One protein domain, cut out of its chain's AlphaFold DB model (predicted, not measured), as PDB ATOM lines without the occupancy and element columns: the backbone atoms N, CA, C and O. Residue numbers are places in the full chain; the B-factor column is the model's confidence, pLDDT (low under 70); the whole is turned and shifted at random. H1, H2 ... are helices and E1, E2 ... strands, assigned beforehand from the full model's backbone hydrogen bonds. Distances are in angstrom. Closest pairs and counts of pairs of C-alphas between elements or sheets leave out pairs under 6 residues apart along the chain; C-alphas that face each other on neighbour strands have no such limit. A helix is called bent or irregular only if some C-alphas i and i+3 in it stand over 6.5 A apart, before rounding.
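This is residues 34 to 123 and 134 to 219 of the 240 residues of an uncharacterized protein of Rhodospirillales bacterium 69-11 (UniProt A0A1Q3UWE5). A tiny sheet of two antiparallel strands, E1 and E2, makes the waist of a long rod; the pair H1 and H5 runs off toward one end, and H2, H3, H4, H6 and H7 pack together toward the other. The printed part has 176 residues, with seven named helices and two strands in the order H1 E1 H2 H3 H4 H5 E2 H6 H7, mostly helix. It is extended, with a radius of gyration of the C-alphas of 27.0 A and spans of 92 by 30 by 17 A.

E1 is residues 61 to 63 and E2 residues 166 to 168. H1, residues 34 to 60, runs 39.4 A from C-alpha 34 at (20.721, 32.975, -29.646); H5, residues 140 to 162, is 33.2 A long. H2 is residues 64 to 84, 29.8 A, H3 residues 86 to 93 and H4 residues 98 to 116, 27.1 A. H6, residues 169 to 198, was assigned as one helix by its hydrogen bonds but is bent, with C-alphas 188 and 191 7.0 A apart; its arms are H6a, residues 169 to 188, and H6b, residues 191 to 198, itself irregular with C-alphas 193 and 196 6.6 A apart. H7, residues 203 to 218, ends at C-alpha 218 at (17.041, 10.162, 35.525).

Between E1 and E2, N 62 and O 167 are 2.9 A apart, within hydrogen-bond range. H1 and H5 touch, closest at the C-alphas of Ala 47 and Arg 147, 4.2 A, the same way at a shallow tilt of 26 degrees. H2, H6a and H7 form a bundle, helices side by side; H7 touches H6a with residues 214 to 218 alone, closest at C-alphas 217 and 186, 5.2 A. H3 and H4 are a hairpin, closest at C-alphas 93 and 101, 4.7 A. H4 touches H6b, closest at C-alphas 105 and 191, 5.1 A. Every O i to N i+4 pair is within hydrogen-bond range in H2, H3, H4, H5, H6a and H7, against 22 of 23 in H1 and 2 of 4 in H6b.

The C-alphas farthest apart, of Ala 34 and Gly 200, are 92.4 A apart. Residues 124 to 133 are not printed, and C-alphas 123 and 134 are 28.5 A apart across this cut. The links printed whole are tight. Residues 118 to 123 have pLDDT under 70.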
ATOM      1  N   ALA A  34      20.560  32.155 -30.850       76.19
ATOM      2  CA  ALA A  34      20.721  32.975 -29.646       76.19
ATOM      3  C   ALA A  34      19.489  32.920 -28.736       76.19
ATOM      4  O   ALA A  34      19.638  32.808 -27.519       76.19
ATOM      5  N   LEU A  35      18.281  32.920 -29.310       78.69
ATOM      6  CA  LEU A  35      17.043  32.761 -28.541       78.69
ATOM      7  C   LEU A  35      16.985  31.369 -27.890       78.69
ATOM      8  O   LEU A  35      16.797  31.253 -26.681       78.69
ATOM      9  N   ALA A  36      17.253  30.313 -28.664       79.50
ATOM     10  CA  ALA A  36      17.278  28.939 -28.162       79.50
ATOM     11  C   ALA A  36      18.376  28.713 -27.100       79.50
ATOM     12  O   ALA A  36      18.191  27.945 -26.149       79.50
ATOM     13  N   ALA A  37      19.524  29.386 -27.232       82.31
ATOM     14  CA  ALA A  37      20.580  29.376 -26.224       82.31
ATOM     15  C   ALA A  37      20.154  30.109 -24.940       82.31
ATOM     16  O   ALA A  37      20.377  29.586 -23.845       82.31
ATOM     17  N   ALA A  38      19.498  31.266 -25.059       84.75
ATOM     18  CA  ALA A  38      18.980  32.026 -23.924       84.75
ATOM     19  C   ALA A  38      17.883  31.259 -23.166       84.75
ATOM     20  O   ALA A  38      17.911  31.187 -21.936       84.75
ATOM     21  N   GLU A  39      16.960  30.609 -23.879       86.31
ATOM     22  CA  GLU A  39      15.934  29.749 -23.280       86.31
ATOM     23  C   GLU A  39      16.543  28.563 -22.531       86.31
ATOM     24  O   GLU A  39      16.152  28.267 -21.398       86.31
ATOM     25  N   ARG A  40      17.545  27.906 -23.128       85.25
ATOM     26  CA  ARG A  40      18.279  26.818 -22.471       85.25
ATOM     27  C   ARG A  40      18.981  27.304 -21.210       85.25
ATOM     28  O   ARG A  40      18.868  26.656 -20.173       85.25
ATOM     29  N   ALA A  41      19.677  28.437 -21.282       86.75
ATOM     30  CA  ALA A  41      20.371  29.018 -20.139       86.75
ATOM     31  C   ALA A  41      19.399  29.346 -18.996       86.75
ATOM     32  O   ALA A  41      19.657  28.984 -17.847       86.75
ATOM     33  N   ARG A  42      18.246  29.946 -19.318       88.75
ATOM     34  CA  ARG A  42      17.180  30.237 -18.353       88.75
ATOM     35  C   ARG A  42      16.659  28.968 -17.683       88.75
ATOM     36  O   ARG A  42      16.548  28.924 -16.460       88.75
ATOM     37  N   GLU A  43      16.353  27.932 -18.456       90.62
ATOM     38  CA  GLU A  43      15.811  26.685 -17.912       90.62
ATOM     39  C   GLU A  43      16.829  25.959 -17.019       90.62
ATOM     40  O   GLU A  43      16.479  25.504 -15.931       90.62
ATOM     41  N   VAL A  44      18.104  25.921 -17.426       89.56
ATOM     42  CA  VAL A  44      19.199  25.374 -16.608       89.56
ATOM     43  C   VAL A  44      19.346  26.153 -15.299       89.56
ATOM     44  O   VAL A  44      19.506  25.539 -14.242       89.56
ATOM     45  N   ALA A  45      19.267  27.486 -15.341       89.44
ATOM     46  CA  ALA A  45      19.352  28.324 -14.148       89.44
ATOM     47  C   ALA A  45      18.203  28.042 -13.166       89.44
ATOM     48  O   ALA A  45      18.448  27.813 -11.982       89.44
ATOM     49  N   ILE A  46      16.961  27.969 -13.660       91.75
ATOM     50  CA  ILE A  46      15.789  27.657 -12.829       91.75
ATOM     51  C   ILE A  46      15.912  26.255 -12.222       91.75
ATOM     52  O   ILE A  46      15.645  26.067 -11.037       91.75
ATOM     53  N   ALA A  47      16.320  25.264 -13.013       89.38
ATOM     54  CA  ALA A  47      16.474  23.902 -12.528       89.38
ATOM     55  C   ALA A  47      17.524  23.817 -11.406       89.38
ATOM     56  O   ALA A  47      17.254  23.231 -10.359       89.38
ATOM     57  N   ARG A  48      18.679  24.478 -11.569       89.56
ATOM     58  CA  ARG A  48      19.718  24.566 -10.528       89.56
ATOM     59  C   ARG A  48      19.222  25.256  -9.262       89.56
ATOM     60  O   ARG A  48      19.494  24.761  -8.171       89.56
ATOM     61  N   LEU A  49      18.466  26.348  -9.398       91.31
ATOM     62  CA  LEU A  49      17.857  27.037  -8.259       91.31
ATOM     63  C   LEU A  49      16.948  26.091  -7.463       91.31
ATOM     64  O   LEU A  49      17.098  25.969  -6.249       91.31
ATOM     65  N   ARG A  50      16.049  25.360  -8.136       91.44
ATOM     66  CA  ARG A  50      15.138  24.415  -7.464       91.44
ATOM     67  C   ARG A  50      15.877  23.245  -6.818       91.44
ATOM     68  O   ARG A  50      15.514  22.836  -5.720       91.44
ATOM     69  N   GLN A  51      16.939  22.742  -7.443       90.12
ATOM     70  CA  GLN A  51      17.798  21.719  -6.837       90.12
ATOM     71  C   GLN A  51      18.509  22.232  -5.581       90.12
ATOM     72  O   GLN A  51      18.584  21.517  -4.582       90.12
ATOM     73  N   ALA A  52      19.015  23.468  -5.606       88.81
ATOM     74  CA  ALA A  52      19.645  24.087  -4.445       88.81
ATOM     75  C   ALA A  52      18.645  24.268  -3.291       88.81
ATOM     76  O   ALA A  52      18.965  23.921  -2.154       88.81
ATOM     77  N   GLN A  53      17.425  24.729  -3.591       90.75
ATOM     78  CA  GLN A  53      16.340  24.843  -2.612       90.75
ATOM     79  C   GLN A  53      15.984  23.486  -1.992       90.75
ATOM     80  O   GLN A  53      15.940  23.374  -0.768       90.75
ATOM     81  N   LEU A  54      15.814  22.443  -2.815       89.62
ATOM     82  CA  LEU A  54      15.543  21.086  -2.335       89.62
ATOM     83  C   LEU A  54      16.638  20.605  -1.374       89.62
ATOM     84  O   LEU A  54      16.342  20.228  -0.244       89.62
ATOM     85  N   ARG A  55      17.912  20.711  -1.774       87.75
ATOM     86  CA  ARG A  55      19.055  20.294  -0.945       87.75
ATOM     87  C   ARG A  55      19.178  21.094   0.351       87.75
ATOM     88  O   ARG A  55      19.627  20.556   1.361       87.75
ATOM     89  N   ARG A  56      18.847  22.390   0.335       88.25
ATOM     90  CA  ARG A  56      18.843  23.230   1.545       88.25
ATOM     91  C   ARG A  56      17.766  22.754   2.516       88.25
ATOM     92  O   ARG A  56      18.053  22.625   3.700       88.25
ATOM     93  N   ARG A  57      16.568  22.448   2.012       88.50
ATOM     94  CA  ARG A  57      15.439  21.973   2.823       88.50
ATOM     95  C   ARG A  57      15.690  20.570   3.384       88.50
ATOM     96  O   ARG A  57      15.507  20.369   4.574       88.50
ATOM     97  N   GLN A  58      16.240  19.653   2.587       88.62
ATOM     98  CA  GLN A  58      16.633  18.307   3.041       88.62
ATOM     99  C   GLN A  58      17.646  18.323   4.182       88.62
ATOM    100  O   GLN A  58      17.541  17.533   5.108       88.62
ATOM    101  N   ARG A  59      18.621  19.239   4.149       85.56
ATOM    102  CA  ARG A  59      19.624  19.354   5.220       85.56
ATOM    103  C   ARG A  59      19.055  19.824   6.556       85.56
ATOM    104  O   ARG A  59      19.718  19.638   7.568       85.56
ATOM    105  N   ARG A  60      17.884  20.461   6.543       88.00
ATOM    106  CA  ARG A  60      17.215  21.006   7.729       88.00
ATOM    107  C   ARG A  60      16.154  20.071   8.297       88.00
ATOM    108  O   ARG A  60      15.615  20.378   9.351       88.00
ATOM    109  N   LEU A  61      15.836  18.986   7.597       89.38
ATOM    110  CA  LEU A  61      14.770  18.070   7.974       89.38
ATOM    111  C   LEU A  61      15.342  16.700   8.314       89.38
ATOM    112  O   LEU A  61      16.279  16.234   7.666       89.38
ATOM    113  N   LEU A  62      14.735  16.060   9.301       89.19
ATOM    114  CA  LEU A  62      15.031  14.702   9.731       89.19
ATOM    115  C   LEU A  62      13.751  13.869   9.683       89.19
ATOM    116  O   LEU A  62      12.645  14.403   9.788       89.19
ATOM    117  N   SER A  63      13.918  12.564   9.506       89.56
ATOM    118  CA  SER A  63      12.837  11.592   9.644       89.56
ATOM    119  C   SER A  63      12.443  11.456  11.113       89.56
ATOM    120  O   SER A  63      13.301  11.239  11.966       89.56
ATOM    121  N   VAL A  64      11.146  11.550  11.413       89.44
ATOM    122  CA  VAL A  64      10.633  11.358  12.782       89.44
ATOM    123  C   VAL A  64      10.918   9.949  13.297       89.44
ATOM    124  O   VAL A  64      11.217   9.778  14.475       89.44
ATOM    125  N   GLU A  65      10.852   8.941  12.429       88.94
ATOM    126  CA  GLU A  65      11.134   7.547  12.786       88.94
ATOM    127  C   GLU A  65      12.601   7.352  13.196       88.94
ATOM    128  O   GLU A  65      12.888   6.750  14.234       88.94
ATOM    129  N   ASP A  66      13.526   7.942  12.435       88.25
ATOM    130  CA  ASP A  66      14.955   7.871  12.742       88.25
ATOM    131  C   ASP A  66      15.294   8.695  13.989       88.25
ATOM    132  O   ASP A  66      16.069   8.243  14.832       88.25
ATOM    133  N   CYS A  67      14.666   9.866  14.162       88.88
ATOM    134  CA  CYS A  67      14.766  10.657  15.390       88.88
ATOM    135  C   CYS A  67      14.302   9.865  16.619       88.88
ATOM    136  O   CYS A  67      15.004   9.865  17.625       88.88
ATOM    137  N   ARG A  68      13.165   9.155  16.544       89.50
ATOM    138  CA  ARG A  68      12.667   8.311  17.645       89.50
ATOM    139  C   ARG A  68      13.636   7.185  17.975       89.50
ATOM    140  O   ARG A  68      13.948   6.967  19.138       89.50
ATOM    141  N   THR A  69      14.142   6.498  16.956       89.06
ATOM    142  CA  THR A  69      15.095   5.397  17.143       89.06
ATOM    143  C   THR A  69      16.384   5.891  17.801       89.06
ATOM    144  O   THR A  69      16.856   5.296  18.770       89.06
ATOM    145  N   CYS A  70      16.923   7.009  17.310       88.31
ATOM    146  CA  CYS A  70      18.101   7.658  17.876       88.31
ATOM    147  C   CYS A  70      17.858   8.111  19.322       88.31
ATOM    148  O   CYS A  70      18.663   7.798  20.196       88.31
ATOM    149  N   TRP A  71      16.719   8.759  19.590       90.00
ATOM    150  CA  TRP A  71      16.311   9.182  20.929       90.00
ATOM    151  C   TRP A  71      16.299   8.015  21.915       90.00
ATOM    152  O   TRP A  71      16.963   8.072  22.947       90.00
ATOM    153  N   CYS A  72      15.585   6.937  21.585       89.50
ATOM    154  CA  CYS A  72      15.468   5.782  22.466       89.50
ATOM    155  C   CYS A  72      16.835   5.136  22.723       89.50
ATOM    156  O   CYS A  72      17.146   4.802  23.864       89.50
ATOM    157  N   ALA A  73      17.689   5.018  21.701       88.69
ATOM    158  CA  ALA A  73      19.048   4.506  21.876       88.69
ATOM    159  C   ALA A  73      19.889   5.394  22.811       88.69
ATOM    160  O   ALA A  73      20.578   4.879  23.694       88.69
ATOM    161  N   ALA A  74      19.808   6.715  22.652       88.38
ATOM    162  CA  ALA A  74      20.534   7.679  23.471       88.38
ATOM    163  C   ALA A  74      20.065   7.676  24.934       88.38
ATOM    164  O   ALA A  74      20.887   7.665  25.856       88.38
ATOM    165  N   VAL A  75      18.747   7.633  25.153       90.62
ATOM    166  CA  VAL A  75      18.142   7.553  26.489       90.62
ATOM    167  C   VAL A  75      18.527   6.252  27.179       90.62
ATOM    168  O   VAL A  75      18.996   6.292  28.316       90.62
ATOM    169  N   GLU A  76      18.404   5.110  26.500       90.44
ATOM    170  CA  GLU A  76      18.786   3.810  27.058       90.44
ATOM    171  C   GLU A  76      20.274   3.758  27.405       90.44
ATOM    172  O   GLU A  76      20.642   3.353  28.510       90.44
ATOM    173  N   HIS A  77      21.140   4.232  26.504       89.06
ATOM    174  CA  HIS A  77      22.577   4.297  26.752       89.06
ATOM    175  C   HIS A  77      22.905   5.151  27.985       89.06
ATOM    176  O   HIS A  77      23.660   4.725  28.863       89.06
ATOM    177  N   THR A  78      22.280   6.323  28.092       89.31
ATOM    178  CA  THR A  78      22.500   7.263  29.198       89.31
ATOM    179  C   THR A  78      21.982   6.707  30.519       89.31
ATOM    180  O   THR A  78      22.706   6.704  31.517       89.31
ATOM    181  N   LYS A  79      20.767   6.149  30.536       91.38
ATOM    182  CA  LYS A  79      20.198   5.481  31.717       91.38
ATOM    183  C   LYS A  79      21.072   4.314  32.168       91.38
ATOM    184  O   LYS A  79      21.349   4.186  33.361       91.38
ATOM    185  N   ALA A  80      21.542   3.486  31.237       91.31
ATOM    186  CA  ALA A  80      22.423   2.364  31.542       91.31
ATOM    187  C   ALA A  80      23.753   2.830  32.156       91.31
ATOM    188  O   ALA A  80      24.165   2.298  33.188       91.31
ATOM    189  N   ALA A  81      24.392   3.850  31.578       90.44
ATOM    190  CA  ALA A  81      25.645   4.404  32.089       90.44
ATOM    191  C   ALA A  81      25.486   5.006  33.494       90.44
ATOM    192  O   ALA A  81      26.287   4.730  34.389       90.44
ATOM    193  N   LEU A  82      24.421   5.779  33.720       91.00
ATOM    194  CA  LEU A  82      24.150   6.397  35.018       91.00
ATOM    195  C   LEU A  82      23.806   5.357  36.092       91.00
ATOM    196  O   LEU A  82      24.277   5.469  37.222       91.00
ATOM    197  N   ARG A  83      23.077   4.287  35.753       91.88
ATOM    198  CA  ARG A  83      22.852   3.160  36.677       91.88
ATOM    199  C   ARG A  83      24.143   2.398  36.979       91.88
ATOM    200  O   ARG A  83      24.386   2.037  38.130       91.88
ATOM    201  N   ALA A  84      25.006   2.202  35.982       91.19
ATOM    202  CA  ALA A  84      26.308   1.553  36.154       91.19
ATOM    203  C   ALA A  84      27.290   2.369  37.016       91.19
ATOM    204  O   ALA A  84      28.256   1.816  37.539       91.19
ATOM    205  N   MET A  85      27.030   3.663  37.215       92.06
ATOM    206  CA  MET A  85      27.806   4.533  38.099       92.06
ATOM    207  C   MET A  85      27.543   4.252  39.593       92.06
ATOM    208  O   MET A  85      28.410   4.520  40.424       92.06
ATOM    209  N   VAL A  86      26.388   3.671  39.960       93.19
ATOM    210  CA  VAL A  86      25.981   3.443  41.366       93.19
ATOM    211  C   VAL A  86      27.041   2.687  42.190       93.19
ATOM    212  O   VAL A  86      27.417   3.192  43.253       93.19
ATOM    213  N   PRO A  87      27.591   1.535  41.745       91.88
ATOM    214  CA  PRO A  87      28.631   0.830  42.497       91.88
ATOM    215  C   PRO A  87      29.911   1.656  42.671       91.88
ATOM    216  O   PRO A  87      30.534   1.613  43.731       91.88
ATOM    217  N   ALA A  88      30.286   2.443  41.656       89.50
ATOM    218  CA  ALA A  88      31.471   3.295  41.708       89.50
ATOM    219  C   ALA A  88      31.309   4.440  42.718       89.50
ATOM    220  O   ALA A  88      32.247   4.743  43.453       89.50
ATOM    221  N   LEU A  89      30.114   5.035  42.819       89.81
ATOM    222  CA  LEU A  89      29.817   6.064  43.823       89.81
ATOM    223  C   LEU A  89      29.882   5.508  45.249       89.81
ATOM    224  O   LEU A  89      30.441   6.155  46.134       89.81
ATOM    225  N   LEU A  90      29.350   4.303  45.471       89.81
ATOM    226  CA  LEU A  90      29.396   3.640  46.776       89.81
ATOM    227  C   LEU A  90      30.840   3.372  47.210       89.81
ATOM    228  O   LEU A  90      31.241   3.788  48.298       89.81
ATOM    229  N   ALA A  91      31.643   2.777  46.324       88.69
ATOM    230  CA  ALA A  91      33.065   2.540  46.571       88.69
ATOM    231  C   ALA A  91      33.847   3.852  46.785       88.69
ATOM    232  O   ALA A  91      34.765   3.926  47.603       88.69
ATOM    233  N   ALA A  92      33.475   4.922  46.077       86.00
ATOM    234  CA  ALA A  92      34.117   6.221  46.216       86.00
ATOM    235  C   ALA A  92      33.849   6.890  47.573       86.00
ATOM    236  O   ALA A  92      34.692   7.680  48.004       86.00
ATOM    237  N   ALA A  93      32.734   6.595  48.243       84.62
ATOM    238  CA  ALA A  93      32.366   7.194  49.527       84.62
ATOM    239  C   ALA A  93      32.804   6.371  50.754       84.62
ATOM    240  O   ALA A  93      32.914   6.925  51.850       84.62
ATOM    241  N   GLU A  94      33.063   5.074  50.585       87.81
ATOM    242  CA  GLU A  94      33.301   4.134  51.683       87.81
ATOM    243  C   GLU A  94      34.458   4.555  52.604       87.81
ATOM    244  O   GLU A  94      35.580   4.810  52.164       87.81
ATOM    245  N   GLY A  95      34.177   4.639  53.912       79.25
ATOM    246  CA  GLY A  95      35.179   4.910  54.949       79.25
ATOM    247  C   GLY A  95      35.827   6.300  54.899       79.25
ATOM    248  O   GLY A  95      36.778   6.553  55.640       79.25
ATOM    249  N   LYS A  96      35.346   7.212  54.042       82.75
ATOM    250  CA  LYS A  96      35.938   8.544  53.862       82.75
ATOM    251  C   LYS A  96      35.240   9.610  54.699       82.75
ATOM    252  O   LYS A  96      34.024   9.618  54.872       82.75
ATOM    253  N   ALA A  97      36.024  10.588  55.151       81.50
ATOM    254  CA  ALA A  97      35.490  11.846  55.659       81.50
ATOM    255  C   ALA A  97      34.799  12.637  54.531       81.50
ATOM    256  O   ALA A  97      35.178  12.528  53.363       81.50
ATOM    257  N   GLN A  98      33.835  13.489  54.888       83.12
ATOM    258  CA  GLN A  98      32.954  14.187  53.942       83.12
ATOM    259  C   GLN A  98      33.684  14.872  52.773       83.12
ATOM    260  O   GLN A  98      33.289  14.711  51.620       83.12
ATOM    261  N   ALA A  99      34.753  15.628  53.049       80.75
ATOM    262  CA  ALA A  99      35.495  16.353  52.014       80.75
ATOM    263  C   ALA A  99      36.174  15.404  51.005       80.75
ATOM    264  O   ALA A  99      36.137  15.651  49.800       80.75
ATOM    265  N   ALA A 100      36.739  14.294  51.489       83.38
ATOM    266  CA  ALA A 100      37.376  13.279  50.652       83.38
ATOM    267  C   ALA A 100      36.348  12.444  49.870       83.38
ATOM    268  O   ALA A 100      36.586  12.111  48.710       83.38
ATOM    269  N   ALA A 101      35.189  12.153  50.473       85.94
ATOM    270  CA  ALA A 101      34.067  11.520  49.785       85.94
ATOM    271  C   ALA A 101      33.550  12.410  48.644       85.94
ATOM    272  O   ALA A 101      33.396  11.943  47.522       85.94
ATOM    273  N   SER A 102      33.361  13.710  48.893       88.06
ATOM    274  CA  SER A 102      32.886  14.655  47.873       88.06
ATOM    275  C   SER A 102      33.836  14.763  46.676       88.06
ATOM    276  O   SER A 102      33.374  14.762  45.538       88.06
ATOM    277  N   ALA A 103      35.153  14.806  46.911       88.88
ATOM    278  CA  ALA A 103      36.140  14.811  45.831       88.88
ATOM    279  C   ALA A 103      36.083  13.525  44.990       88.88
ATOM    280  O   ALA A 103      35.932  13.606  43.777       88.88
ATOM    281  N   ALA A 104      36.092  12.353  45.631       88.56
ATOM    282  CA  ALA A 104      36.063  11.074  44.922       88.56
ATOM    283  C   ALA A 104      34.755  10.843  44.143       88.56
ATOM    284  O   ALA A 104      34.778  10.330  43.028       88.56
ATOM    285  N   LEU A 105      33.611  11.249  44.704       92.00
ATOM    286  CA  LEU A 105      32.323  11.208  44.005       92.00
ATOM    287  C   LEU A 105      32.328  12.115  42.769       92.00
ATOM    288  O   LEU A 105      31.741  11.765  41.747       92.00
ATOM    289  N   ARG A 106      32.994  13.273  42.851       94.25
ATOM    290  CA  ARG A 106      33.130  14.200  41.726       94.25
ATOM    291  C   ARG A 106      33.925  13.577  40.578       94.25
ATOM    292  O   ARG A 106      33.509  13.718  39.434       94.25
ATOM    293  N   ASP A 107      35.009  12.869  40.882       93.38
ATOM    294  CA  ASP A 107      35.839  12.204  39.871       93.38
ATOM    295  C   ASP A 107      35.054  11.112  39.127       93.38
ATOM    296  O   ASP A 107      35.091  11.051  37.899       93.38
ATOM    297  N   VAL A 108      34.276  10.300  39.859       93.19
ATOM    298  CA  VAL A 108      33.386   9.285  39.265       93.19
ATOM    299  C   VAL A 108      32.364   9.937  38.332       93.19
ATOM    300  O   VAL A 108      32.233   9.528  37.182       93.19
ATOM    301  N   VAL A 109      31.679  10.982  38.808       94.12
ATOM    302  CA  VAL A 109      30.673  11.707  38.022       94.12
ATOM    303  C   VAL A 109      31.271  12.307  36.749       94.12
ATOM    304  O   VAL A 109      30.695  12.147  35.676       94.12
ATOM    305  N   HIS A 110      32.421  12.980  36.840       93.69
ATOM    306  CA  HIS A 110      33.065  13.549  35.655       93.69
ATOM    307  C   HIS A 110      33.482  12.472  34.661       93.69
ATOM    308  O   HIS A 110      33.174  12.623  33.483       93.69
ATOM    309  N   GLY A 111      34.091  11.375  35.119       91.50
ATOM    310  CA  GLY A 111      34.485  10.277  34.236       91.50
ATOM    311  C   GLY A 111      33.298   9.663  33.489       91.50
ATOM    312  O   GLY A 111      33.392   9.397  32.291       91.50
ATOM    313  N   THR A 112      32.150   9.491  34.154       90.62
ATOM    314  CA  THR A 112      30.927   8.999  33.500       90.62
ATOM    315  C   THR A 112      30.386   9.991  32.471       90.62
ATOM    316  O   THR A 112      30.030   9.589  31.367       90.62
ATOM    317  N   LEU A 113      30.347  11.287  32.793       90.38
ATOM    318  CA  LEU A 113      29.857  12.311  31.863       90.38
ATOM    319  C   LEU A 113      30.791  12.519  30.664       90.38
ATOM    320  O   LEU A 113      30.315  12.787  29.566       90.38
ATOM    321  N   GLU A 114      32.104  12.391  30.851       89.62
ATOM    322  CA  GLU A 114      33.074  12.415  29.752       89.62
ATOM    323  C   GLU A 114      32.899  11.214  28.820       89.62
ATOM    324  O   GLU A 114      32.980  11.379  27.608       89.62
ATOM    325  N   ALA A 115      32.596  10.029  29.361       84.19
ATOM    326  CA  ALA A 115      32.318   8.842  28.552       84.19
ATOM    327  C   ALA A 115      31.011   8.948  27.743       84.19
ATOM    328  O   ALA A 115      30.902   8.337  26.682       84.19
ATOM    329  N   LEU A 116      30.034   9.719  28.232       83.25
ATOM    330  CA  LEU A 116      28.777  10.006  27.531       83.25
ATOM    331  C   LEU A 116      28.914  11.126  26.488       83.25
ATOM    332  O   LEU A 116      28.117  11.217  25.555       83.25
ATOM    333  N   ALA A 117      29.926  11.987  26.617       74.62
ATOM    334  CA  ALA A 117      30.118  13.103  25.706       74.62
ATOM    335  C   ALA A 117      30.416  12.603  24.280       74.62
ATOM    336  O   ALA A 117      31.486  12.070  23.999       74.62
ATOM    337  N   GLY A 118      29.473  12.836  23.363       61.59
ATOM    338  CA  GLY A 118      29.640  12.580  21.930       61.59
ATOM    339  C   GLY A 118      28.854  11.397  21.365       61.59
ATOM    340  O   GLY A 118      28.900  11.202  20.159       61.59
ATOM    341  N   THR A 119      28.103  10.642  22.175       61.56
ATOM    342  CA  THR A 119      27.361   9.454  21.697       61.56
ATOM    343  C   THR A 119      25.859   9.678  21.503       61.56
ATOM    344  O   THR A 119      25.186   8.837  20.914       61.56
ATOM    345  N   GLU A 120      25.315  10.806  21.967       64.56
ATOM    346  CA  GLU A 120      23.866  10.948  22.185       64.56
ATOM    347  C   GLU A 120      23.045  11.191  20.901       64.56
ATOM    348  O   GLU A 120      21.848  10.939  20.915       64.56
ATOM    349  N   PHE A 121      23.642  11.621  19.776       65.06
ATOM    350  CA  PHE A 121      22.873  11.946  18.552       65.06
ATOM    351  C   PHE A 121      23.572  11.629  17.219       65.06
ATOM    352  O   PHE A 121      23.284  12.246  16.187       65.06
ATOM    353  N   GLU A 122      24.503  10.675  17.196       59.53
ATOM    354  CA  GLU A 122      25.114  10.248  15.934       59.53
ATOM    355  C   GLU A 122      24.145   9.383  15.103       59.53
ATOM    356  O   GLU A 122      23.482   8.485  15.618       59.53
ATOM    357  N   GLY A 123      24.078   9.628  13.787       59.84
ATOM    358  CA  GLY A 123      23.450   8.699  12.837       59.84
ATOM    359  C   GLY A 123      21.989   8.953  12.443       59.84
ATOM    360  O   GLY A 123      21.419   8.101  11.766       59.84
ATOM    361  N   LEU A 134      22.916  18.986 -12.153       77.31
ATOM    362  CA  LEU A 134      22.979  19.349 -13.568       77.31
ATOM    363  C   LEU A 134      24.413  19.685 -13.998       77.31
ATOM    364  O   LEU A 134      24.999  20.673 -13.542       77.31
ATOM    365  N   ARG A 135      24.948  18.894 -14.933       77.75
ATOM    366  CA  ARG A 135      26.273  19.101 -15.539       77.75
ATOM    367  C   ARG A 135      26.332  20.408 -16.341       77.75
ATOM    368  O   ARG A 135      25.313  20.956 -16.766       77.75
ATOM    369  N   ALA A 136      27.543  20.925 -16.549       70.69
ATOM    370  CA  ALA A 136      27.767  22.015 -17.495       70.69
ATOM    371  C   ALA A 136      27.401  21.547 -18.918       70.69
ATOM    372  O   ALA A 136      27.755  20.438 -19.306       70.69
ATOM    373  N   GLY A 137      26.661  22.370 -19.669       72.38
ATOM    374  CA  GLY A 137      26.222  22.032 -21.030       72.38
ATOM    375  C   GLY A 137      24.958  21.165 -21.133       72.38
ATOM    376  O   GLY A 137      24.674  20.674 -22.223       72.38
ATOM    377  N   ALA A 138      24.195  20.993 -20.046       81.75
ATOM    378  CA  ALA A 138      22.943  20.230 -20.055       81.75
ATOM    379  C   ALA A 138      21.974  20.683 -21.166       81.75
ATOM    380  O   ALA A 138      21.806  21.877 -21.445       81.75
ATOM    381  N   SER A 139      21.316  19.712 -21.793       86.31
ATOM    382  CA  SER A 139      20.273  19.948 -22.785       86.31
ATOM    383  C   SER A 139      19.031  20.582 -22.148       86.31
ATOM    384  O   SER A 139      18.772  20.454 -20.950       86.31
ATOM    385  N   LEU A 140      18.203  21.237 -22.970       86.69
ATOM    386  CA  LEU A 140      16.938  21.824 -22.509       86.69
ATOM    387  C   LEU A 140      16.008  20.764 -21.891       86.69
ATOM    388  O   LEU A 140      15.330  21.034 -20.902       86.69
ATOM    389  N   ARG A 141      15.992  19.548 -22.452       88.50
ATOM    390  CA  ARG A 141      15.193  18.431 -21.935       88.50
ATOM    391  C   ARG A 141      15.675  17.994 -20.555       88.50
ATOM    392  O   ARG A 141      14.852  17.861 -19.657       88.50
ATOM    393  N   GLU A 142      16.984  17.821 -20.371       88.06
ATOM    394  CA  GLU A 142      17.566  17.465 -19.069       88.06
ATOM    395  C   GLU A 142      17.277  18.533 -18.011       88.06
ATOM    396  O   GLU A 142      16.877  18.194 -16.899       88.06
ATOM    397  N   ALA A 143      17.401  19.816 -18.367       87.62
ATOM    398  CA  ALA A 143      17.090  20.921 -17.466       87.62
ATOM    399  C   ALA A 143      15.616  20.908 -17.020       87.62
ATOM    400  O   ALA A 143      15.336  20.990 -15.822       87.62
ATOM    401  N   ARG A 144      14.672  20.712 -17.954       90.75
ATOM    402  CA  ARG A 144      13.236  20.601 -17.637       90.75
ATOM    403  C   ARG A 144      12.940  19.412 -16.728       90.75
ATOM    404  O   ARG A 144      12.226  19.569 -15.740       90.75
ATOM    405  N   THR A 145      13.496  18.241 -17.037       90.00
ATOM    406  CA  THR A 145      13.322  17.031 -16.220       90.00
ATOM    407  C   THR A 145      13.861  17.243 -14.807       90.00
ATOM    408  O   THR A 145      13.163  16.962 -13.836       90.00
ATOM    409  N   ALA A 146      15.063  17.808 -14.677       87.75
ATOM    410  CA  ALA A 146      15.671  18.115 -13.388       87.75
ATOM    411  C   ALA A 146      14.847  19.124 -12.576       87.75
ATOM    412  O   ALA A 146      14.676  18.949 -11.369       87.75
ATOM    413  N   ARG A 147      14.284  20.151 -13.230       90.12
ATOM    414  CA  ARG A 147      13.371  21.104 -12.589       90.12
ATOM    415  C   ARG A 147      12.119  20.411 -12.057       90.12
ATOM    416  O   ARG A 147      11.743  20.646 -10.912       90.12
ATOM    417  N   VAL A 148      11.469  19.578 -12.874       91.69
ATOM    418  CA  VAL A 148      10.248  18.854 -12.482       91.69
ATOM    419  C   VAL A 148      10.528  17.923 -11.304       91.69
ATOM    420  O   VAL A 148       9.782  17.953 -10.330       91.69
ATOM    421  N   ALA A 149      11.630  17.172 -11.348       89.62
ATOM    422  CA  ALA A 149      12.044  16.301 -10.252       89.62
ATOM    423  C   ALA A 149      12.305  17.087  -8.957       89.62
ATOM    424  O   ALA A 149      11.831  16.695  -7.895       89.62
ATOM    425  N   ALA A 150      12.989  18.234  -9.038       88.31
ATOM    426  CA  ALA A 150      13.243  19.074  -7.870       88.31
ATOM    427  C   ALA A 150      11.949  19.639  -7.257       88.31
ATOM    428  O   ALA A 150      11.803  19.660  -6.038       88.31
ATOM    429  N   ILE A 151      10.986  20.059  -8.089       90.38
ATOM    430  CA  ILE A 151       9.669  20.526  -7.624       90.38
ATOM    431  C   ILE A 151       8.882  19.386  -6.970       90.38
ATOM    432  O   ILE A 151       8.274  19.592  -5.922       90.38
ATOM    433  N   ALA A 152       8.891  18.192  -7.568       90.88
ATOM    434  CA  ALA A 152       8.244  17.020  -6.988       90.88
ATOM    435  C   ALA A 152       8.862  16.657  -5.628       90.88
ATOM    436  O   ALA A 152       8.124  16.433  -4.674       90.88
ATOM    437  N   GLY A 153      10.193  16.695  -5.518       90.00
ATOM    438  CA  GLY A 153      10.904  16.493  -4.256       90.00
ATOM    439  C   GLY A 153      10.535  17.529  -3.193       90.00
ATOM    440  O   GLY A 153      10.259  17.160  -2.059       90.00
ATOM    441  N   LEU A 154      10.451  18.815  -3.556       90.19
ATOM    442  CA  LEU A 154      10.020  19.873  -2.630       90.19
ATOM    443  C   LEU A 154       8.603  19.617  -2.103       90.19
ATOM    444  O   LEU A 154       8.390  19.647  -0.896       90.19
ATOM    445  N   ARG A 155       7.663  19.272  -2.990       91.50
ATOM    446  CA  ARG A 155       6.288  18.919  -2.598       91.50
ATOM    447  C   ARG A 155       6.227  17.676  -1.714       91.50
ATOM    448  O   ARG A 155       5.403  17.622  -0.812       91.50
ATOM    449  N   ALA A 156       7.081  16.686  -1.965       90.88
ATOM    450  CA  ALA A 156       7.164  15.488  -1.136       90.88
ATOM    451  C   ALA A 156       7.658  15.807   0.284       90.88
ATOM    452  O   ALA A 156       7.154  15.224   1.241       90.88
ATOM    453  N   LEU A 157       8.594  16.753   0.434       90.00
ATOM    454  CA  LEU A 157       9.002  17.247   1.752       90.00
ATOM    455  C   LEU A 157       7.866  17.997   2.450       90.00
ATOM    456  O   LEU A 157       7.630  17.755   3.628       90.00
ATOM    457  N   ASP A 158       7.144  18.864   1.737       90.06
ATOM    458  CA  ASP A 158       6.006  19.602   2.304       90.06
ATOM    459  C   ASP A 158       4.897  18.661   2.783       90.06
ATOM    460  O   ASP A 158       4.363  18.834   3.876       90.06
ATOM    461  N   LEU A 159       4.601  17.622   1.997       90.12
ATOM    462  CA  LEU A 159       3.666  16.574   2.392       90.12
ATOM    463  C   LEU A 159       4.181  15.793   3.607       90.12
ATOM    464  O   LEU A 159       3.428  15.573   4.545       90.12
ATOM    465  N   GLY A 160       5.465  15.420   3.628       89.62
ATOM    466  CA  GLY A 160       6.067  14.722   4.766       89.62
ATOM    467  C   GLY A 160       6.018  15.530   6.067       89.62
ATOM    468  O   GLY A 160       5.819  14.946   7.126       89.62
ATOM    469  N   ILE A 161       6.145  16.858   5.992       88.94
ATOM    470  CA  ILE A 161       5.935  17.756   7.137       88.94
ATOM    471  C   ILE A 161       4.460  17.751   7.553       88.94
ATOM    472  O   ILE A 161       4.161  17.553   8.726       88.94
ATOM    473  N   ALA A 162       3.532  17.931   6.607       87.69
ATOM    474  CA  ALA A 162       2.094  17.970   6.892       87.69
ATOM    475  C   ALA A 162       1.556  16.652   7.483       87.69
ATOM    476  O   ALA A 162       0.638  16.666   8.294       87.69
ATOM    477  N   GLU A 163       2.143  15.520   7.093       89.31
ATOM    478  CA  GLU A 163       1.838  14.187   7.623       89.31
ATOM    479  C   GLU A 163       2.574  13.874   8.940       89.31
ATOM    480  O   GLU A 163       2.410  12.782   9.479       89.31
ATOM    481  N   GLY A 164       3.414  14.785   9.447       86.94
ATOM    482  CA  GLY A 164       4.175  14.586  10.686       86.94
ATOM    483  C   GLY A 164       5.296  13.544  10.582       86.94
ATOM    484  O   GLY A 164       5.734  13.009  11.595       86.94
ATOM    485  N   ARG A 165       5.770  13.229   9.369       89.38
ATOM    486  CA  ARG A 165       6.875  12.281   9.125       89.38
ATOM    487  C   ARG A 165       8.250  12.946   9.117       89.38
ATOM    488  O   ARG A 165       9.258  12.254   9.246       89.38
ATOM    489  N   LEU A 166       8.300  14.267   8.942       89.69
ATOM    490  CA  LEU A 166       9.529  15.059   8.911       89.69
ATOM    491  C   LEU A 166       9.485  16.175   9.952       89.69
ATOM    492  O   LEU A 166       8.478  16.865  10.079       89.69
ATOM    493  N   VAL A 167      10.607  16.392  10.634       89.38
ATOM    494  CA  VAL A 167      10.783  17.430  11.663       89.38
ATOM    495  C   VAL A 167      12.039  18.248  11.409       89.38
ATOM    496  O   VAL A 167      12.930  17.827  10.669       89.38
ATOM    497  N   SER A 168      12.123  19.432  12.018       88.19
ATOM    498  CA  SER A 168      13.333  20.250  11.948       88.19
ATOM    499  C   SER A 168      14.483  19.598  12.715       88.19
ATOM    500  O   SER A 168      14.325  19.237  13.882       88.19
ATOM    501  N   ALA A 169      15.663  19.546  12.096       85.62
ATOM    502  CA  ALA A 169      16.893  19.118  12.757       85.62
ATOM    503  C   ALA A 169      17.196  19.972  13.995       85.62
ATOM    504  O   ALA A 169      17.528  19.440  15.047       85.62
ATOM    505  N   THR A 170      16.986  21.288  13.900       85.00
ATOM    506  CA  THR A 170      17.232  22.212  15.017       85.00
ATOM    507  C   THR A 170      16.264  22.004  16.178       85.00
ATOM    508  O   THR A 170      16.648  22.192  17.328       85.00
ATOM    509  N   ALA A 171      15.016  21.613  15.897       84.81
ATOM    510  CA  ALA A 171      14.031  21.321  16.938       84.81
ATOM    511  C   ALA A 171      14.410  20.037  17.688       84.81
ATOM    512  O   ALA A 171      14.427  20.026  18.915       84.81
ATOM    513  N   PHE A 172      14.811  18.994  16.954       86.06
ATOM    514  CA  PHE A 172      15.311  17.754  17.547       86.06
ATOM    515  C   PHE A 172      16.578  17.980  18.388       86.06
ATOM    516  O   PHE A 172      16.638  17.550  19.537       86.06
ATOM    517  N   GLU A 173      17.558  18.725  17.866       83.06
ATOM    518  CA  GLU A 173      18.780  19.083  18.601       83.06
ATOM    519  C   GLU A 173      18.478  19.894  19.868       83.06
ATOM    520  O   GLU A 173      19.078  19.649  20.914       83.06
ATOM    521  N   ARG A 174      17.529  20.841  19.810       83.56
ATOM    522  CA  ARG A 174      17.095  21.612  20.986       83.56
ATOM    523  C   ARG A 174      16.438  20.716  22.033       83.56
ATOM    524  O   ARG A 174      16.751  20.860  23.213       83.56
ATOM    525  N   LEU A 175      15.552  19.812  21.614       83.38
ATOM    526  CA  LEU A 175      14.883  18.865  22.505       83.38
ATOM    527  C   LEU A 175      15.908  17.993  23.237       83.38
ATOM    528  O   LEU A 175      15.906  17.933  24.468       83.38
ATOM    529  N   GLY A 176      16.824  17.385  22.478       80.94
ATOM    530  CA  GLY A 176      17.950  16.636  23.025       80.94
ATOM    531  C   GLY A 176      18.769  17.484  23.992       80.94
ATOM    532  O   GLY A 176      18.957  17.117  25.149       80.94
ATOM    533  N   GLY A 177      19.155  18.685  23.564       81.19
ATOM    534  CA  GLY A 177      19.892  19.631  24.392       81.19
ATOM    535  C   GLY A 177      19.233  19.896  25.747       81.19
ATOM    536  O   GLY A 177      19.931  19.893  26.751       81.19
ATOM    537  N   ILE A 178      17.911  20.080  25.809       84.81
ATOM    538  CA  ILE A 178      17.196  20.362  27.065       84.81
ATOM    539  C   ILE A 178      17.226  19.155  28.009       84.81
ATOM    540  O   ILE A 178      17.658  19.284  29.155       84.81
ATOM    541  N   HIS A 179      16.786  17.984  27.546       87.19
ATOM    542  CA  HIS A 179      16.635  16.813  28.414       87.19
ATOM    543  C   HIS A 179      17.982  16.269  28.898       87.19
ATOM    544  O   HIS A 179      18.165  16.031  30.095       87.19
ATOM    545  N   PHE A 180      18.958  16.151  27.997       86.75
ATOM    546  CA  PHE A 180      20.286  15.654  28.350       86.75
ATOM    547  C   PHE A 180      21.076  16.680  29.175       86.75
ATOM    548  O   PHE A 180      21.769  16.298  30.121       86.75
ATOM    549  N   ALA A 181      20.919  17.991  28.931       86.25
ATOM    550  CA  ALA A 181      21.525  19.001  29.804       86.25
ATOM    551  C   ALA A 181      20.916  18.998  31.212       86.25
ATOM    552  O   ALA A 181      21.657  19.143  32.185       86.25
ATOM    553  N   ASN A 182      19.601  18.811  31.347       87.00
ATOM    554  CA  ASN A 182      18.950  18.724  32.656       87.00
ATOM    555  C   ASN A 182      19.451  17.510  33.446       87.00
ATOM    556  O   ASN A 182      19.931  17.673  34.572       87.00
ATOM    557  N   ALA A 183      19.464  16.328  32.823       88.44
ATOM    558  CA  ALA A 183      20.027  15.120  33.421       88.44
ATOM    559  C   ALA A 183      21.492  15.329  33.837       88.44
ATOM    560  O   ALA A 183      21.871  15.069  34.981       88.44
ATOM    561  N   ARG A 184      22.313  15.906  32.950       89.69
ATOM    562  CA  ARG A 184      23.710  16.253  33.243       89.69
ATOM    563  C   ARG A 184      23.838  17.182  34.449       89.69
ATOM    564  O   ARG A 184      24.684  16.945  35.307       89.69
ATOM    565  N   ASN A 185      23.021  18.229  34.534       89.75
ATOM    566  CA  ASN A 185      23.054  19.185  35.642       89.75
ATOM    567  C   ASN A 185      22.700  18.516  36.979       89.75
ATOM    568  O   ASN A 185      23.358  18.780  37.990       89.75
ATOM    569  N   LEU A 186      21.711  17.619  36.987       90.06
ATOM    570  CA  LEU A 186      21.347  16.842  38.174       90.06
ATOM    571  C   LEU A 186      22.473  15.893  38.594       90.06
ATOM    572  O   LEU A 186      22.827  15.844  39.775       90.06
ATOM    573  N   VAL A 187      23.090  15.205  37.631       91.81
ATOM    574  CA  VAL A 187      24.226  14.304  37.863       91.81
ATOM    575  C   VAL A 187      25.437  15.067  38.416       91.81
ATOM    576  O   VAL A 187      26.035  14.640  39.404       91.81
ATOM    577  N   LEU A 188      25.756  16.246  37.872       92.94
ATOM    578  CA  LEU A 188      26.832  17.118  38.367       92.94
ATOM    579  C   LEU A 188      26.605  17.607  39.807       92.94
ATOM    580  O   LEU A 188      27.567  17.916  40.515       92.94
ATOM    581  N   ALA A 189      25.353  17.667  40.265       91.62
ATOM    582  CA  ALA A 189      25.020  18.041  41.636       91.62
ATOM    583  C   ALA A 189      25.154  16.876  42.638       91.62
ATOM    584  O   ALA A 189      25.235  17.122  43.849       91.62
ATOM    585  N   LEU A 190      25.206  15.620  42.169       91.50
ATOM    586  CA  LEU A 190      25.260  14.427  43.026       91.50
ATOM    587  C   LEU A 190      26.391  14.456  44.063       91.50
ATOM    588  O   LEU A 190      26.090  14.203  45.231       91.50
ATOM    589  N   PRO A 191      27.652  14.814  43.738       90.75
ATOM    590  CA  PRO A 191      28.748  14.760  44.708       90.75
ATOM    591  C   PRO A 191      28.506  15.625  45.950       90.75
ATOM    592  O   PRO A 191      28.896  15.257  47.058       90.75
ATOM    593  N   TYR A 192      27.836  16.768  45.781       89.62
ATOM    594  CA  TYR A 192      27.530  17.700  46.866       89.62
ATOM    595  C   TYR A 192      26.309  17.265  47.685       89.62
ATOM    596  O   TYR A 192      26.257  17.521  48.886       89.62
ATOM    597  N   ARG A 193      25.341  16.588  47.055       89.94
ATOM    598  CA  ARG A 193      24.122  16.086  47.716       89.94
ATOM    599  C   ARG A 193      24.350  14.763  48.446       89.94
ATOM    600  O   ARG A 193      23.753  14.537  49.496       89.94
ATOM    601  N   LEU A 194      25.199  13.900  47.892       91.38
ATOM    602  CA  LEU A 194      25.478  12.564  48.411       91.38
ATOM    603  C   LEU A 194      26.473  12.592  49.569       91.38
ATOM    604  O   LEU A 194      26.204  11.991  50.605       91.38
ATOM    605  N   ALA A 195      27.590  13.318  49.437       88.31
ATOM    606  CA  ALA A 195      28.666  13.278  50.431       88.31
ATOM    607  C   ALA A 195      28.205  13.523  51.885       88.31
ATOM    608  O   ALA A 195      28.620  12.757  52.749       88.31
ATOM    609  N   PRO A 196      27.332  14.502  52.202       89.50
ATOM    610  CA  PRO A 196      26.853  14.708  53.570       89.50
ATOM    611  C   PRO A 196      25.958  13.571  54.088       89.50
ATOM    612  O   PRO A 196      25.943  13.310  55.284       89.50
ATOM    613  N   ARG A 197      25.202  12.906  53.201       90.25
ATOM    614  CA  ARG A 197      24.240  11.844  53.551       90.25
ATOM    615  C   ARG A 197      24.903  10.475  53.721       90.25
ATOM    616  O   ARG A 197      24.342   9.617  54.386       90.25
ATOM    617  N   LEU A 198      26.066  10.270  53.102       87.50
ATOM    618  CA  LEU A 198      26.789   8.995  53.135       87.50
ATOM    619  C   LEU A 198      27.738   8.864  54.333       87.50
ATOM    620  O   LEU A 198      28.149   7.757  54.674       87.50
ATOM    621  N   VAL A 199      28.087   9.968  54.997       83.81
ATOM    622  CA  VAL A 199      28.969   9.937  56.171       83.81
ATOM    623  C   VAL A 199      28.253   9.255  57.334       83.81
ATOM    624  O   VAL A 199      27.275   9.772  57.863       83.81
ATOM    625  N   GLY A 200      28.767   8.093  57.744       80.38
ATOM    626  CA  GLY A 200      28.212   7.312  58.853       80.38
ATOM    627  C   GLY A 200      26.965   6.494  58.503       80.38
ATOM    628  O   GLY A 200      26.422   5.848  59.396       80.38
ATOM    629  N   ALA A 201      26.532   6.488  57.238       86.62
ATOM    630  CA  ALA A 201      25.465   5.608  56.772       86.62
ATOM    631  C   ALA A 201      25.931   4.144  56.781       86.62
ATOM    632  O   ALA A 201      27.078   3.837  56.445       86.62
ATOM    633  N   SER A 202      25.034   3.226  57.137       86.50
ATOM    634  CA  SER A 202      25.286   1.796  56.947       86.50
ATOM    635  C   SER A 202      25.329   1.440  55.455       86.50
ATOM    636  O   SER A 202      24.812   2.172  54.613       86.50
ATOM    637  N   GLY A 203      25.909   0.287  55.105       83.38
ATOM    638  CA  GLY A 203      26.022  -0.130  53.700       83.38
ATOM    639  C   GLY A 203      24.672  -0.188  52.968       83.38
ATOM    640  O   GLY A 203      24.571   0.270  51.835       83.38
ATOM    641  N   ALA A 204      23.617  -0.677  53.627       88.62
ATOM    642  CA  ALA A 204      22.275  -0.735  53.043       88.62
ATOM    643  C   ALA A 204      21.651   0.661  52.855       88.62
ATOM    644  O   ALA A 204      21.041   0.931  51.821       88.62
ATOM    645  N   GLU A 205      21.835   1.566  53.821       90.31
ATOM    646  CA  GLU A 205      21.358   2.951  53.723       90.31
ATOM    647  C   GLU A 205      22.098   3.724  52.631       90.31
ATOM    648  O   GLU A 205      21.472   4.440  51.851       90.31
ATOM    649  N   ALA A 206      23.416   3.545  52.524       88.25
ATOM    650  CA  ALA A 206      24.228   4.158  51.483       88.25
ATOM    651  C   ALA A 206      23.752   3.746  50.082       88.25
ATOM    652  O   ALA A 206      23.578   4.606  49.218       88.25
ATOM    653  N   VAL A 207      23.476   2.452  49.875       90.62
ATOM    654  CA  VAL A 207      22.916   1.932  48.616       90.62
ATOM    655  C   VAL A 207      21.595   2.622  48.286       90.62
ATOM    656  O   VAL A 207      21.452   3.146  47.182       90.62
ATOM    657  N   ALA A 208      20.665   2.683  49.243       92.00
ATOM    658  CA  ALA A 208      19.362   3.306  49.034       92.00
ATOM    659  C   ALA A 208      19.479   4.803  48.690       92.00
ATOM    660  O   ALA A 208      18.837   5.268  47.753       92.00
ATOM    661  N   ILE A 209      20.343   5.547  49.393       92.69
ATOM    662  CA  ILE A 209      20.579   6.981  49.159       92.69
ATOM    663  C   ILE A 209      21.150   7.234  47.758       92.69
ATOM    664  O   ILE A 209      20.714   8.158  47.072       92.69
ATOM    665  N   VAL A 210      22.143   6.443  47.334       92.00
ATOM    666  CA  VAL A 210      22.766   6.607  46.012       92.00
ATOM    667  C   VAL A 210      21.780   6.243  44.905       92.00
ATOM    668  O   VAL A 210      21.665   6.993  43.942       92.00
ATOM    669  N   GLN A 211      21.047   5.137  45.048       92.00
ATOM    670  CA  GLN A 211      20.034   4.724  44.073       92.00
ATOM    671  C   GLN A 211      18.919   5.762  43.937       92.00
ATOM    672  O   GLN A 211      18.602   6.156  42.820       92.00
ATOM    673  N   GLU A 212      18.384   6.260  45.056       92.06
ATOM    674  CA  GLU A 212      17.382   7.332  45.069       92.06
ATOM    675  C   GLU A 212      17.887   8.572  44.318       92.06
ATOM    676  O   GLU A 212      17.171   9.150  43.503       92.06
ATOM    677  N   ALA A 213      19.132   8.983  44.567       90.00
ATOM    678  CA  ALA A 213      19.689  10.174  43.944       90.00
ATOM    679  C   ALA A 213      19.961   9.994  42.443       90.00
ATOM    680  O   ALA A 213      19.737  10.929  41.678       90.00
ATOM    681  N   VAL A 214      20.438   8.816  42.026       90.31
ATOM    682  CA  VAL A 214      20.679   8.503  40.611       90.31
ATOM    683  C   VAL A 214      19.359   8.401  39.855       90.31
ATOM    684  O   VAL A 214      19.218   9.062  38.834       90.31
ATOM    685  N   GLU A 215      18.365   7.674  40.368       88.88
ATOM    686  CA  GLU A 215      17.039   7.606  39.735       88.88
ATOM    687  C   GLU A 215      16.354   8.982  39.719       88.88
ATOM    688  O   GLU A 215      15.753   9.364  38.720       88.88
ATOM    689  N   GLY A 216      16.542   9.794  40.765       86.62
ATOM    690  CA  GLY A 216      16.109  11.191  40.787       86.62
ATOM    691  C   GLY A 216      16.816  12.093  39.766       86.62
ATOM    692  O   GLY A 216      16.274  13.128  39.405       86.62
ATOM    693  N   ALA A 217      18.009  11.728  39.290       83.06
ATOM    694  CA  ALA A 217      18.680  12.425  38.191       83.06
ATOM    695  C   ALA A 217      18.192  11.950  36.809       83.06
ATOM    696  O   ALA A 217      18.345  12.669  35.823       83.06
ATOM    697  N   LEU A 218      17.596  10.755  36.743       85.19
ATOM    698  CA  LEU A 218      17.041  10.162  35.525       85.19
ATOM    699  C   LEU A 218      15.613  10.621  35.213       85.19
ATOM    700  O   LEU A 218      15.148  10.383  34.101       85.19
ATOM    701  N   THR A 219      14.920  11.278  36.149       83.00
ATOM    702  CA  THR A 219      13.510  11.682  35.984       83.00
ATOM    703  C   THR A 219      13.263  12.589  34.785       83.00
ATOM    704  O   THR A 219      12.163  12.588  34.241       83.00
TER     705      THR A 219